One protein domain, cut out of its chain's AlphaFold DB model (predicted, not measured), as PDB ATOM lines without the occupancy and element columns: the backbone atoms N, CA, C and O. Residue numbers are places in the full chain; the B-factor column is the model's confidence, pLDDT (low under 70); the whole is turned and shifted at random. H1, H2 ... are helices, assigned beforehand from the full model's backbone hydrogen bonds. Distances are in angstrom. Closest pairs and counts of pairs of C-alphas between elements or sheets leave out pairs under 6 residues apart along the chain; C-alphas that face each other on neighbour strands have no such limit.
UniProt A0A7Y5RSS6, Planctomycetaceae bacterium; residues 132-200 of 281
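This is residues 132 to 200 of the 281 residues of a protein of Planctomycetaceae bacterium (UniProt A0A7Y5RSS6). One long helix, H3, runs the length of the model, and two short helices, H1 and H2, pack across its first part to make a small head of three crossed helices. The rest of H3, residues 186 to 200, sticks out of that head as a bare arm and gives the model its length. The printed part has 69 residues with three named helices, in the order H1, H2, H3, and no named strand; the class is all helix. The whole is loose, with a radius of gyration of the C-alphas of 14.8 A, and spans 52 by 18 by 17 A.

Start at H1, residues 139 to 149, and go on to H2, residues 154 to 161: they touch, closest at the C-alphas of Val 142 and Thr 161, 6.4 A apart, and are about perpendicular at 76 degrees. Next take H3, residues 171 to 200. With its residues 174 to 181 alone it touches H1, closest at the C-alphas of Glu 143 and Val 177, 6.3 A apart; the two run the same way at a steep tilt of 49 degrees. With residues 171 to 175 alone H3 touches H2, closest at the C-alphas of Ile 154 and Ile 174, 6.5 A apart, about perpendicular at 88 degrees. In H1, H2 and H3 every O i to N i+4 pair is within hydrogen-bond range.

Find C-alpha 139 at (205.847, 161.628, 152.540); from there H1 runs 15.4 A to C-alpha 149. H2 runs 10.1 A from C-alpha 154 to C-alpha 161. Find C-alpha 171 at (199.107, 157.155, 161.855); from there H3 runs 43.6 A to C-alpha 200 at (175.233, 165.079, 126.267).

Look at Cys 167 and Lys 200 for the two C-alphas farthest apart, 52.2 A. Without residues 186 to 200, which stand free, the body spans 30 by 17 by 17 A. The link from H1 to H2 is tight, and that from H2 to H3, 9 residues, is short. The printed part has no cut; its mean pLDDT is 90.5, and no printed residue is under 70.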
ATOM      1  N   CYS A 132     207.063 159.112 158.041       90.88
ATOM      2  CA  CYS A 132     207.405 158.180 159.112       90.88
ATOM      3  C   CYS A 132     208.855 158.377 159.564       90.88
ATOM      4  O   CYS A 132     209.779 157.902 158.910       90.88
ATOM      5  N   TYR A 133     209.061 159.034 160.710       86.94
ATOM      6  CA  TYR A 133     210.408 159.290 161.244       86.94
ATOM      7  C   TYR A 133     211.112 158.043 161.782       86.94
ATOM      8  O   TYR A 133     212.314 157.900 161.607       86.94
ATOM      9  N   CYS A 134     210.380 157.108 162.395       86.12
ATOM     10  CA  CYS A 134     211.000 155.934 163.017       86.12
ATOM     11  C   CYS A 134     211.569 154.928 162.003       86.12
ATOM     12  O   CYS A 134     212.558 154.261 162.296       86.12
ATOM     13  N   LEU A 135     210.958 154.838 160.818       89.44
ATOM     14  CA  LEU A 135     211.366 153.947 159.726       89.44
ATOM     15  C   LEU A 135     211.904 154.722 158.510       89.44
ATOM     16  O   LEU A 135     212.080 154.143 157.443       89.44
ATOM     17  N   SER A 136     212.153 156.025 158.672       89.44
ATOM     18  CA  SER A 136     212.667 156.927 157.636       89.44
ATOM     19  C   SER A 136     211.887 156.884 156.303       89.44
ATOM     20  O   SER A 136     212.485 157.016 155.233       89.44
ATOM     21  N   VAL A 137     210.550 156.759 156.344       91.88
ATOM     22  CA  VAL A 137     209.690 156.696 155.138       91.88
ATOM     23  C   VAL A 137     209.232 158.099 154.694       91.88
ATOM     24  O   VAL A 137     208.525 158.773 155.459       91.88
ATOM     25  N   PRO A 138     209.598 158.559 153.479       91.62
ATOM     26  CA  PRO A 138     209.209 159.866 152.950       91.62
ATOM     27  C   PRO A 138     207.703 160.023 152.749       91.62
ATOM     28  O   PRO A 138     206.998 159.065 152.439       91.62
ATOM     29  N   TRP A 139     207.233 161.266 152.829       92.06
ATOM     30  CA  TRP A 139     205.847 161.628 152.540       92.06
ATOM     31  C   TRP A 139     205.436 161.243 151.123       92.06
ATOM     32  O   TRP A 139     204.426 160.567 150.938       92.06
ATOM     33  N   ALA A 140     206.265 161.594 150.136       90.81
ATOM     34  CA  ALA A 140     205.996 161.295 148.733       90.81
ATOM     35  C   ALA A 140     205.825 159.789 148.482       90.81
ATOM     36  O   ALA A 140     204.918 159.395 147.764       90.81
ATOM     37  N   GLN A 141     206.625 158.938 149.135       93.31
ATOM     38  CA  GLN A 141     206.499 157.485 148.995       93.31
ATOM     39  C   GLN A 141     205.127 156.981 149.466       93.31
ATOM     40  O   GLN A 141     204.528 156.125 148.817       93.31
ATOM     41  N   VAL A 142     204.633 157.492 150.596       95.81
ATOM     42  CA  VAL A 142     203.319 157.111 151.138       95.81
ATOM     43  C   VAL A 142     202.198 157.614 150.241       95.81
ATOM     44  O   VAL A 142     201.290 156.854 149.912       95.81
ATOM     45  N   GLU A 143     202.280 158.866 149.806       93.75
ATOM     46  CA  GLU A 143     201.291 159.460 148.914       93.75
ATOM     47  C   GLU A 143     201.224 158.730 147.562       93.75
ATOM     48  O   GLU A 143     200.138 158.332 147.134       93.75
ATOM     49  N   ASP A 144     202.372 158.468 146.933       93.00
ATOM     50  CA  ASP A 144     202.471 157.726 145.673       93.00
ATOM     51  C   ASP A 144     201.899 156.306 145.822       93.00
ATOM     52  O   ASP A 144     201.145 155.843 144.961       93.00
ATOM     53  N   ALA A 145     202.184 155.627 146.939       95.44
ATOM     54  CA  ALA A 145     201.660 154.294 147.222       95.44
ATOM     55  C   ALA A 145     200.133 154.291 147.398       95.44
ATOM     56  O   ALA A 145     199.448 153.462 146.799       95.44
ATOM     57  N   VAL A 146     199.573 155.235 148.162       96.31
ATOM     58  CA  VAL A 146     198.115 155.387 148.330       96.31
ATOM     59  C   VAL A 146     197.440 155.691 146.985       96.31
ATOM     60  O   VAL A 146     196.395 155.111 146.651       96.31
ATOM     61  N   ARG A 147     198.051 156.566 146.175       93.19
ATOM     62  CA  ARG A 147     197.563 156.922 144.835       93.19
ATOM     63  C   ARG A 147     197.591 155.728 143.877       93.19
ATOM     64  O   ARG A 147     196.601 155.523 143.176       93.19
ATOM     65  N   ALA A 148     198.660 154.938 143.866       92.06
ATOM     66  CA  ALA A 148     198.815 153.798 142.963       92.06
ATOM     67  C   ALA A 148     198.005 152.563 143.396       92.06
ATOM     68  O   ALA A 148     197.392 151.898 142.566       92.06
ATOM     69  N   GLY A 149     197.999 152.258 144.695       91.38
ATOM     70  CA  GLY A 149     197.424 151.031 145.253       91.38
ATOM     71  C   GLY A 149     195.963 151.131 145.682       91.38
ATOM     72  O   GLY A 149     195.378 150.131 146.083       91.38
ATOM     73  N   TYR A 150     195.363 152.321 145.605       91.56
ATOM     74  CA  TYR A 150     194.003 152.583 146.091       91.56
ATOM     75  C   TYR A 150     193.803 152.216 147.568       91.56
ATOM     76  O   TYR A 150     192.729 151.769 147.965       91.56
ATOM     77  N   TYR A 151     194.836 152.426 148.383       95.81
ATOM     78  CA  TYR A 151     194.796 152.069 149.793       95.81
ATOM     79  C   TYR A 151     193.845 152.968 150.579       95.81
ATOM     80  O   TYR A 151     193.794 154.182 150.382       95.81
ATOM     81  N   THR A 152     193.087 152.347 151.474       94.81
ATOM     82  CA  THR A 152     192.087 152.992 152.330       94.81
ATOM     83  C   THR A 152     192.355 152.756 153.811       94.81
ATOM     84  O   THR A 152     191.684 153.347 154.653       94.81
ATOM     85  N   THR A 153     193.340 151.920 154.148       97.00
ATOM     86  CA  THR A 153     193.698 151.605 155.533       97.00
ATOM     87  C   THR A 153     195.185 151.811 155.794       97.00
ATOM     88  O   THR A 153     196.027 151.655 154.907       97.00
ATOM     89  N   ILE A 154     195.522 152.115 157.051       97.12
ATOM     90  CA  ILE A 154     196.917 152.206 157.507       97.12
ATOM     91  C   ILE A 154     197.648 150.880 157.275       97.12
ATOM     92  O   ILE A 154     198.817 150.887 156.909       97.12
ATOM     93  N   GLU A 155     196.969 149.746 157.451       96.94
ATOM     94  CA  GLU A 155     197.570 148.425 157.258       96.94
ATOM     95  C   GLU A 155     198.034 148.213 155.813       96.94
ATOM     96  O   GLU A 155     199.164 147.788 155.592       96.94
ATOM     97  N   GLN A 156     197.214 148.587 154.827       97.31
ATOM     98  CA  GLN A 156     197.593 148.516 153.413       97.31
ATOM     99  C   GLN A 156     198.786 149.428 153.098       97.31
ATOM    100  O   GLN A 156     199.728 149.017 152.419       97.31
ATOM    101  N   VAL A 157     198.780 150.651 153.639       97.19
ATOM    102  CA  VAL A 157     199.908 151.586 153.508       97.19
ATOM    103  C   VAL A 157     201.174 151.013 154.141       97.19
ATOM    104  O   VAL A 157     202.246 151.080 153.539       97.19
ATOM    105  N   GLY A 158     201.062 150.416 155.325       96.50
ATOM    106  CA  GLY A 158     202.174 149.803 156.041       96.50
ATOM    107  C   GLY A 158     202.743 148.588 155.323       96.50
ATOM    108  O   GLY A 158     203.960 148.456 155.236       96.50
ATOM    109  N   GLN A 159     201.897 147.751 154.723       96.31
ATOM    110  CA  GLN A 159     202.344 146.634 153.886       96.31
ATOM    111  C   GLN A 159     203.124 147.113 152.652       96.31
ATOM    112  O   GLN A 159     204.111 146.487 152.276       96.31
ATOM    113  N   ALA A 160     202.717 148.230 152.041       96.38
ATOM    114  CA  ALA A 160     203.353 148.751 150.832       96.38
ATOM    115  C   ALA A 160     204.610 149.600 151.096       96.38
ATOM    116  O   ALA A 160     205.516 149.637 150.266       96.38
ATOM    117  N   THR A 161     204.665 150.314 152.223       96.00
ATOM    118  CA  THR A 161     205.681 151.360 152.462       96.00
ATOM    119  C   THR A 161     206.470 151.194 153.752       96.00
ATOM    120  O   THR A 161     207.418 151.940 153.976       96.00
ATOM    121  N   MET A 162     206.079 150.249 154.610       96.25
ATOM    122  CA  MET A 162     206.502 150.121 156.011       96.25
ATOM    123  C   MET A 162     206.044 151.269 156.929       96.25
ATOM    124  O   MET A 162     206.132 151.138 158.146       96.25
ATOM    125  N   ALA A 163     205.510 152.382 156.412       95.88
ATOM    126  CA  ALA A 163     205.029 153.470 157.260       95.88
ATOM    127  C   ALA A 163     203.869 153.001 158.152       95.88
ATOM    128  O   ALA A 163     202.936 152.345 157.700       95.88
ATOM    129  N   GLY A 164     203.917 153.352 159.438       93.50
ATOM    130  CA  GLY A 164     202.867 152.996 160.394       93.50
ATOM    131  C   GLY A 164     202.987 151.601 161.015       93.50
ATOM    132  O   GLY A 164     202.191 151.292 161.893       93.50
ATOM    133  N   THR A 165     203.987 150.788 160.658       94.88
ATOM    134  CA  THR A 165     204.192 149.459 161.280       94.88
ATOM    135  C   THR A 165     205.070 149.492 162.541       94.88
ATOM    136  O   THR A 165     205.171 148.492 163.245       94.88
ATOM    137  N   GLY A 166     205.713 150.634 162.825       90.44
ATOM    138  CA  GLY A 166     206.578 150.854 163.990       90.44
ATOM    139  C   GLY A 166     205.859 151.516 165.171       90.44
ATOM    140  O   GLY A 166     204.826 151.053 165.634       90.44
ATOM    141  N   CYS A 167     206.381 152.651 165.652       87.19
ATOM    142  CA  CYS A 167     205.875 153.358 166.843       87.19
ATOM    143  C   CYS A 167     204.490 154.032 166.699       87.19
ATOM    144  O   CYS A 167     204.110 154.815 167.564       87.19
ATOM    145  N   ALA A 168     203.779 153.815 165.588       90.00
ATOM    146  CA  ALA A 168     202.465 154.390 165.267       90.00
ATOM    147  C   ALA A 168     202.346 155.935 165.252       90.00
ATOM    148  O   ALA A 168     201.295 156.462 164.897       90.00
ATOM    149  N   SER A 169     203.415 156.697 165.522       87.56
ATOM    150  CA  SER A 169     203.331 158.165 165.636       87.56
ATOM    151  C   SER A 169     202.927 158.897 164.349       87.56
ATOM    152  O   SER A 169     202.626 160.080 164.406       87.56
ATOM    153  N   CYS A 170     202.991 158.226 163.197       92.12
ATOM    154  CA  CYS A 170     202.625 158.772 161.887       92.12
ATOM    155  C   CYS A 170     201.206 158.381 161.442       92.12
ATOM    156  O   CYS A 170     200.781 158.789 160.370       92.12
ATOM    157  N   HIS A 171     200.460 157.594 162.229       95.12
ATOM    158  CA  HIS A 171     199.107 157.155 161.855       95.12
ATOM    159  C   HIS A 171     198.157 158.315 161.519       95.12
ATOM    160  O   HIS A 171     197.499 158.218 160.484       95.12
ATOM    161  N   PRO A 172     198.103 159.424 162.289       93.94
ATOM    162  CA  PRO A 172     197.256 160.566 161.930       93.94
ATOM    163  C   PRO A 172     197.627 161.190 160.577       93.94
ATOM    164  O   PRO A 172     196.749 161.594 159.813       93.94
ATOM    165  N   ASP A 173     198.921 161.225 160.254       94.38
ATOM    166  CA  ASP A 173     199.415 161.743 158.978       94.38
ATOM    167  C   ASP A 173     199.065 160.791 157.823       94.38
ATOM    168  O   ASP A 173     198.607 161.243 156.778       94.38
ATOM    169  N   ILE A 174     199.186 159.469 158.023       96.44
ATOM    170  CA  ILE A 174     198.756 158.458 157.039       96.44
ATOM    171  C   ILE A 174     197.258 158.590 156.751       96.44
ATOM    172  O   ILE A 174     196.866 158.592 155.586       96.44
ATOM    173  N   ILE A 175     196.425 158.728 157.790       96.56
ATOM    174  CA  ILE A 175     194.977 158.943 157.634       96.56
ATOM    175  C   ILE A 175     194.724 160.206 156.811       96.56
ATOM    176  O   ILE A 175     193.960 160.169 155.853       96.56
ATOM    177  N   SER A 176     195.432 161.296 157.116       94.31
ATOM    178  CA  SER A 176     195.299 162.560 156.382       94.31
ATOM    179  C   SER A 176     195.661 162.418 154.898       94.31
ATOM    180  O   SER A 176     194.984 162.992 154.046       94.31
ATOM    181  N   VAL A 177     196.694 161.631 154.572       94.69
ATOM    182  CA  VAL A 177     197.060 161.316 153.179       94.69
ATOM    183  C   VAL A 177     195.969 160.492 152.497       94.69
ATOM    184  O   VAL A 177     195.570 160.823 151.382       94.69
ATOM    185  N   ILE A 178     195.466 159.441 153.153       95.81
ATOM    186  CA  ILE A 178     194.393 158.592 152.617       95.81
ATOM    187  C   ILE A 178     193.146 159.431 152.324       95.81
ATOM    188  O   ILE A 178     192.651 159.413 151.197       95.81
ATOM    189  N   ASP A 179     192.682 160.202 153.305       93.69
ATOM    190  CA  ASP A 179     191.501 161.058 153.184       93.69
ATOM    191  C   ASP A 179     191.681 162.110 152.085       93.69
ATOM    192  O   ASP A 179     190.756 162.369 151.313       93.69
ATOM    193  N   GLY A 180     192.872 162.711 151.993       89.81
ATOM    194  CA  GLY A 180     193.210 163.672 150.946       89.81
ATOM    195  C   GLY A 180     193.100 163.058 149.551       89.81
ATOM    196  O   GLY A 180     192.367 163.567 148.704       89.81
ATOM    197  N   VAL A 181     193.747 161.910 149.332       90.56
ATOM    198  CA  VAL A 181     193.720 161.208 148.039       90.56
ATOM    199  C   VAL A 181     192.310 160.717 147.690       90.56
ATOM    200  O   VAL A 181     191.924 160.737 146.519       90.56
ATOM    201  N   GLN A 182     191.520 160.278 148.672       89.62
ATOM    202  CA  GLN A 182     190.131 159.873 148.441       89.62
ATOM    203  C   GLN A 182     189.255 161.055 148.028       89.62
ATOM    204  O   GLN A 182     188.586 160.967 147.000       89.62
ATOM    205  N   LYS A 183     189.320 162.180 148.750       87.31
ATOM    206  CA  LYS A 183     188.573 163.398 148.401       87.31
ATOM    207  C   LYS A 183     188.928 163.911 147.010       87.31
ATOM    208  O   LYS A 183     188.038 164.273 146.246       87.31
ATOM    209  N   GLU A 184     190.212 163.908 146.653       83.88
ATOM    210  CA  GLU A 184     190.647 164.272 145.300       83.88
ATOM    211  C   GLU A 184     190.018 163.366 144.231       83.88
ATOM    212  O   GLU A 184     189.569 163.846 143.190       83.88
ATOM    213  N   ARG A 185     189.943 162.054 144.488       83.94
ATOM    214  CA  ARG A 185     189.336 161.087 143.562       83.94
ATOM    215  C   ARG A 185     187.829 161.245 143.442       83.94
ATOM    216  O   ARG A 185     187.313 161.143 142.332       83.94
ATOM    217  N   GLU A 186     187.133 161.458 144.553       84.25
ATOM    218  CA  GLU A 186     185.695 161.743 144.556       84.25
ATOM    219  C   GLU A 186     185.406 162.991 143.719       84.25
ATOM    220  O   GLU A 186     184.561 162.959 142.826       84.25
ATOM    221  N   HIS A 187     186.200 164.047 143.913       82.12
ATOM    222  CA  HIS A 187     186.094 165.271 143.129       82.12
ATOM    223  C   HIS A 187     186.347 165.027 141.632       82.12
ATOM    224  O   HIS A 187     185.581 165.484 140.781       82.12
ATOM    225  N   ASP A 188     187.380 164.253 141.285       81.81
ATOM    226  CA  ASP A 188     187.674 163.897 139.894       81.81
ATOM    227  C   ASP A 188     186.574 163.013 139.268       81.81
ATOM    228  O   ASP A 188     186.290 163.135 138.069       81.81
ATOM    229  N   PHE A 189     185.925 162.140 140.045       82.19
ATOM    230  CA  PHE A 189     184.783 161.342 139.593       82.19
ATOM    231  C   PHE A 189     183.561 162.221 139.306       82.19
ATOM    232  O   PHE A 189     183.022 162.171 138.194       82.19
ATOM    233  N   ASP A 190     183.173 163.070 140.257       83.06
ATOM    234  CA  ASP A 190     182.051 164.001 140.120       83.06
ATOM    235  C   ASP A 190     182.249 164.934 138.928       83.06
ATOM    236  O   ASP A 190     181.344 165.135 138.112       83.06
ATOM    237  N   ARG A 191     183.466 165.453 138.764       82.94
ATOM    238  CA  ARG A 191     183.856 166.275 137.622       82.94
ATOM    239  C   ARG A 191     183.683 165.538 136.297       82.94
ATOM    240  O   ARG A 191     183.072 166.075 135.372       82.94
ATOM    241  N   ARG A 192     184.167 164.296 136.189       80.94
ATOM    242  CA  ARG A 192     183.979 163.469 134.980       80.94
ATOM    243  C   ARG A 192     182.500 163.218 134.702       80.94
ATOM    244  O   ARG A 192     182.086 163.231 133.541       80.94
ATOM    245  N   GLN A 193     181.689 163.010 135.737       83.44
ATOM    246  CA  GLN A 193     180.250 162.817 135.584       83.44
ATOM    247  C   GLN A 193     179.540 164.097 135.110       83.44
ATOM    248  O   GLN A 193     178.700 164.030 134.203       83.44
ATOM    249  N   ARG A 194     179.909 165.267 135.649       82.19
ATOM    250  CA  ARG A 194     179.415 166.578 135.194       82.19
ATOM    251  C   ARG A 194     179.811 166.849 133.747       82.19
ATOM    252  O   ARG A 194     178.934 167.146 132.942       82.19
ATOM    253  N   SER A 195     181.079 166.639 133.396       80.81
ATOM    254  CA  SER A 195     181.585 166.807 132.028       80.81
ATOM    255  C   SER A 195     180.830 165.918 131.028       80.81
ATOM    256  O   SER A 195     180.312 166.408 130.027       80.81
ATOM    257  N   ARG A 196     180.602 164.635 131.349       82.88
ATOM    258  CA  ARG A 196     179.758 163.741 130.525       82.88
ATOM    259  C   ARG A 196     178.314 164.225 130.381       82.88
ATOM    260  O   ARG A 196     177.697 164.020 129.337       82.88
ATOM    261  N   THR A 197     177.750 164.817 131.430       83.81
ATOM    262  CA  THR A 197     176.382 165.358 131.398       83.81
ATOM    263  C   THR A 197     176.315 166.593 130.497       83.81
ATOM    264  O   THR A 197     175.455 166.652 129.623       83.81
ATOM    265  N   LEU A 198     177.286 167.502 130.628       81.31
ATOM    266  CA  LEU A 198     177.477 168.672 129.766       81.31
ATOM    267  C   LEU A 198     177.642 168.287 128.293       81.31
ATOM    268  O   LEU A 198     176.959 168.830 127.424       81.31
ATOM    269  N   GLN A 199     178.491 167.297 128.007       80.00
ATOM    270  CA  GLN A 199     178.688 166.776 126.654       80.00
ATOM    271  C   GLN A 199     177.365 166.307 126.036       80.00
ATOM    272  O   GLN A 199     177.077 166.637 124.887       80.00
ATOM    273  N   LYS A 200     176.523 165.574 126.781       81.81
ATOM    274  CA  LYS A 200     175.233 165.079 126.267       81.81
ATOM    275  C   LYS A 200     174.284 166.204 125.855       81.81
ATOM    276  O   LYS A 200     173.556 166.033 124.879       81.81
TER     277      LYS A 200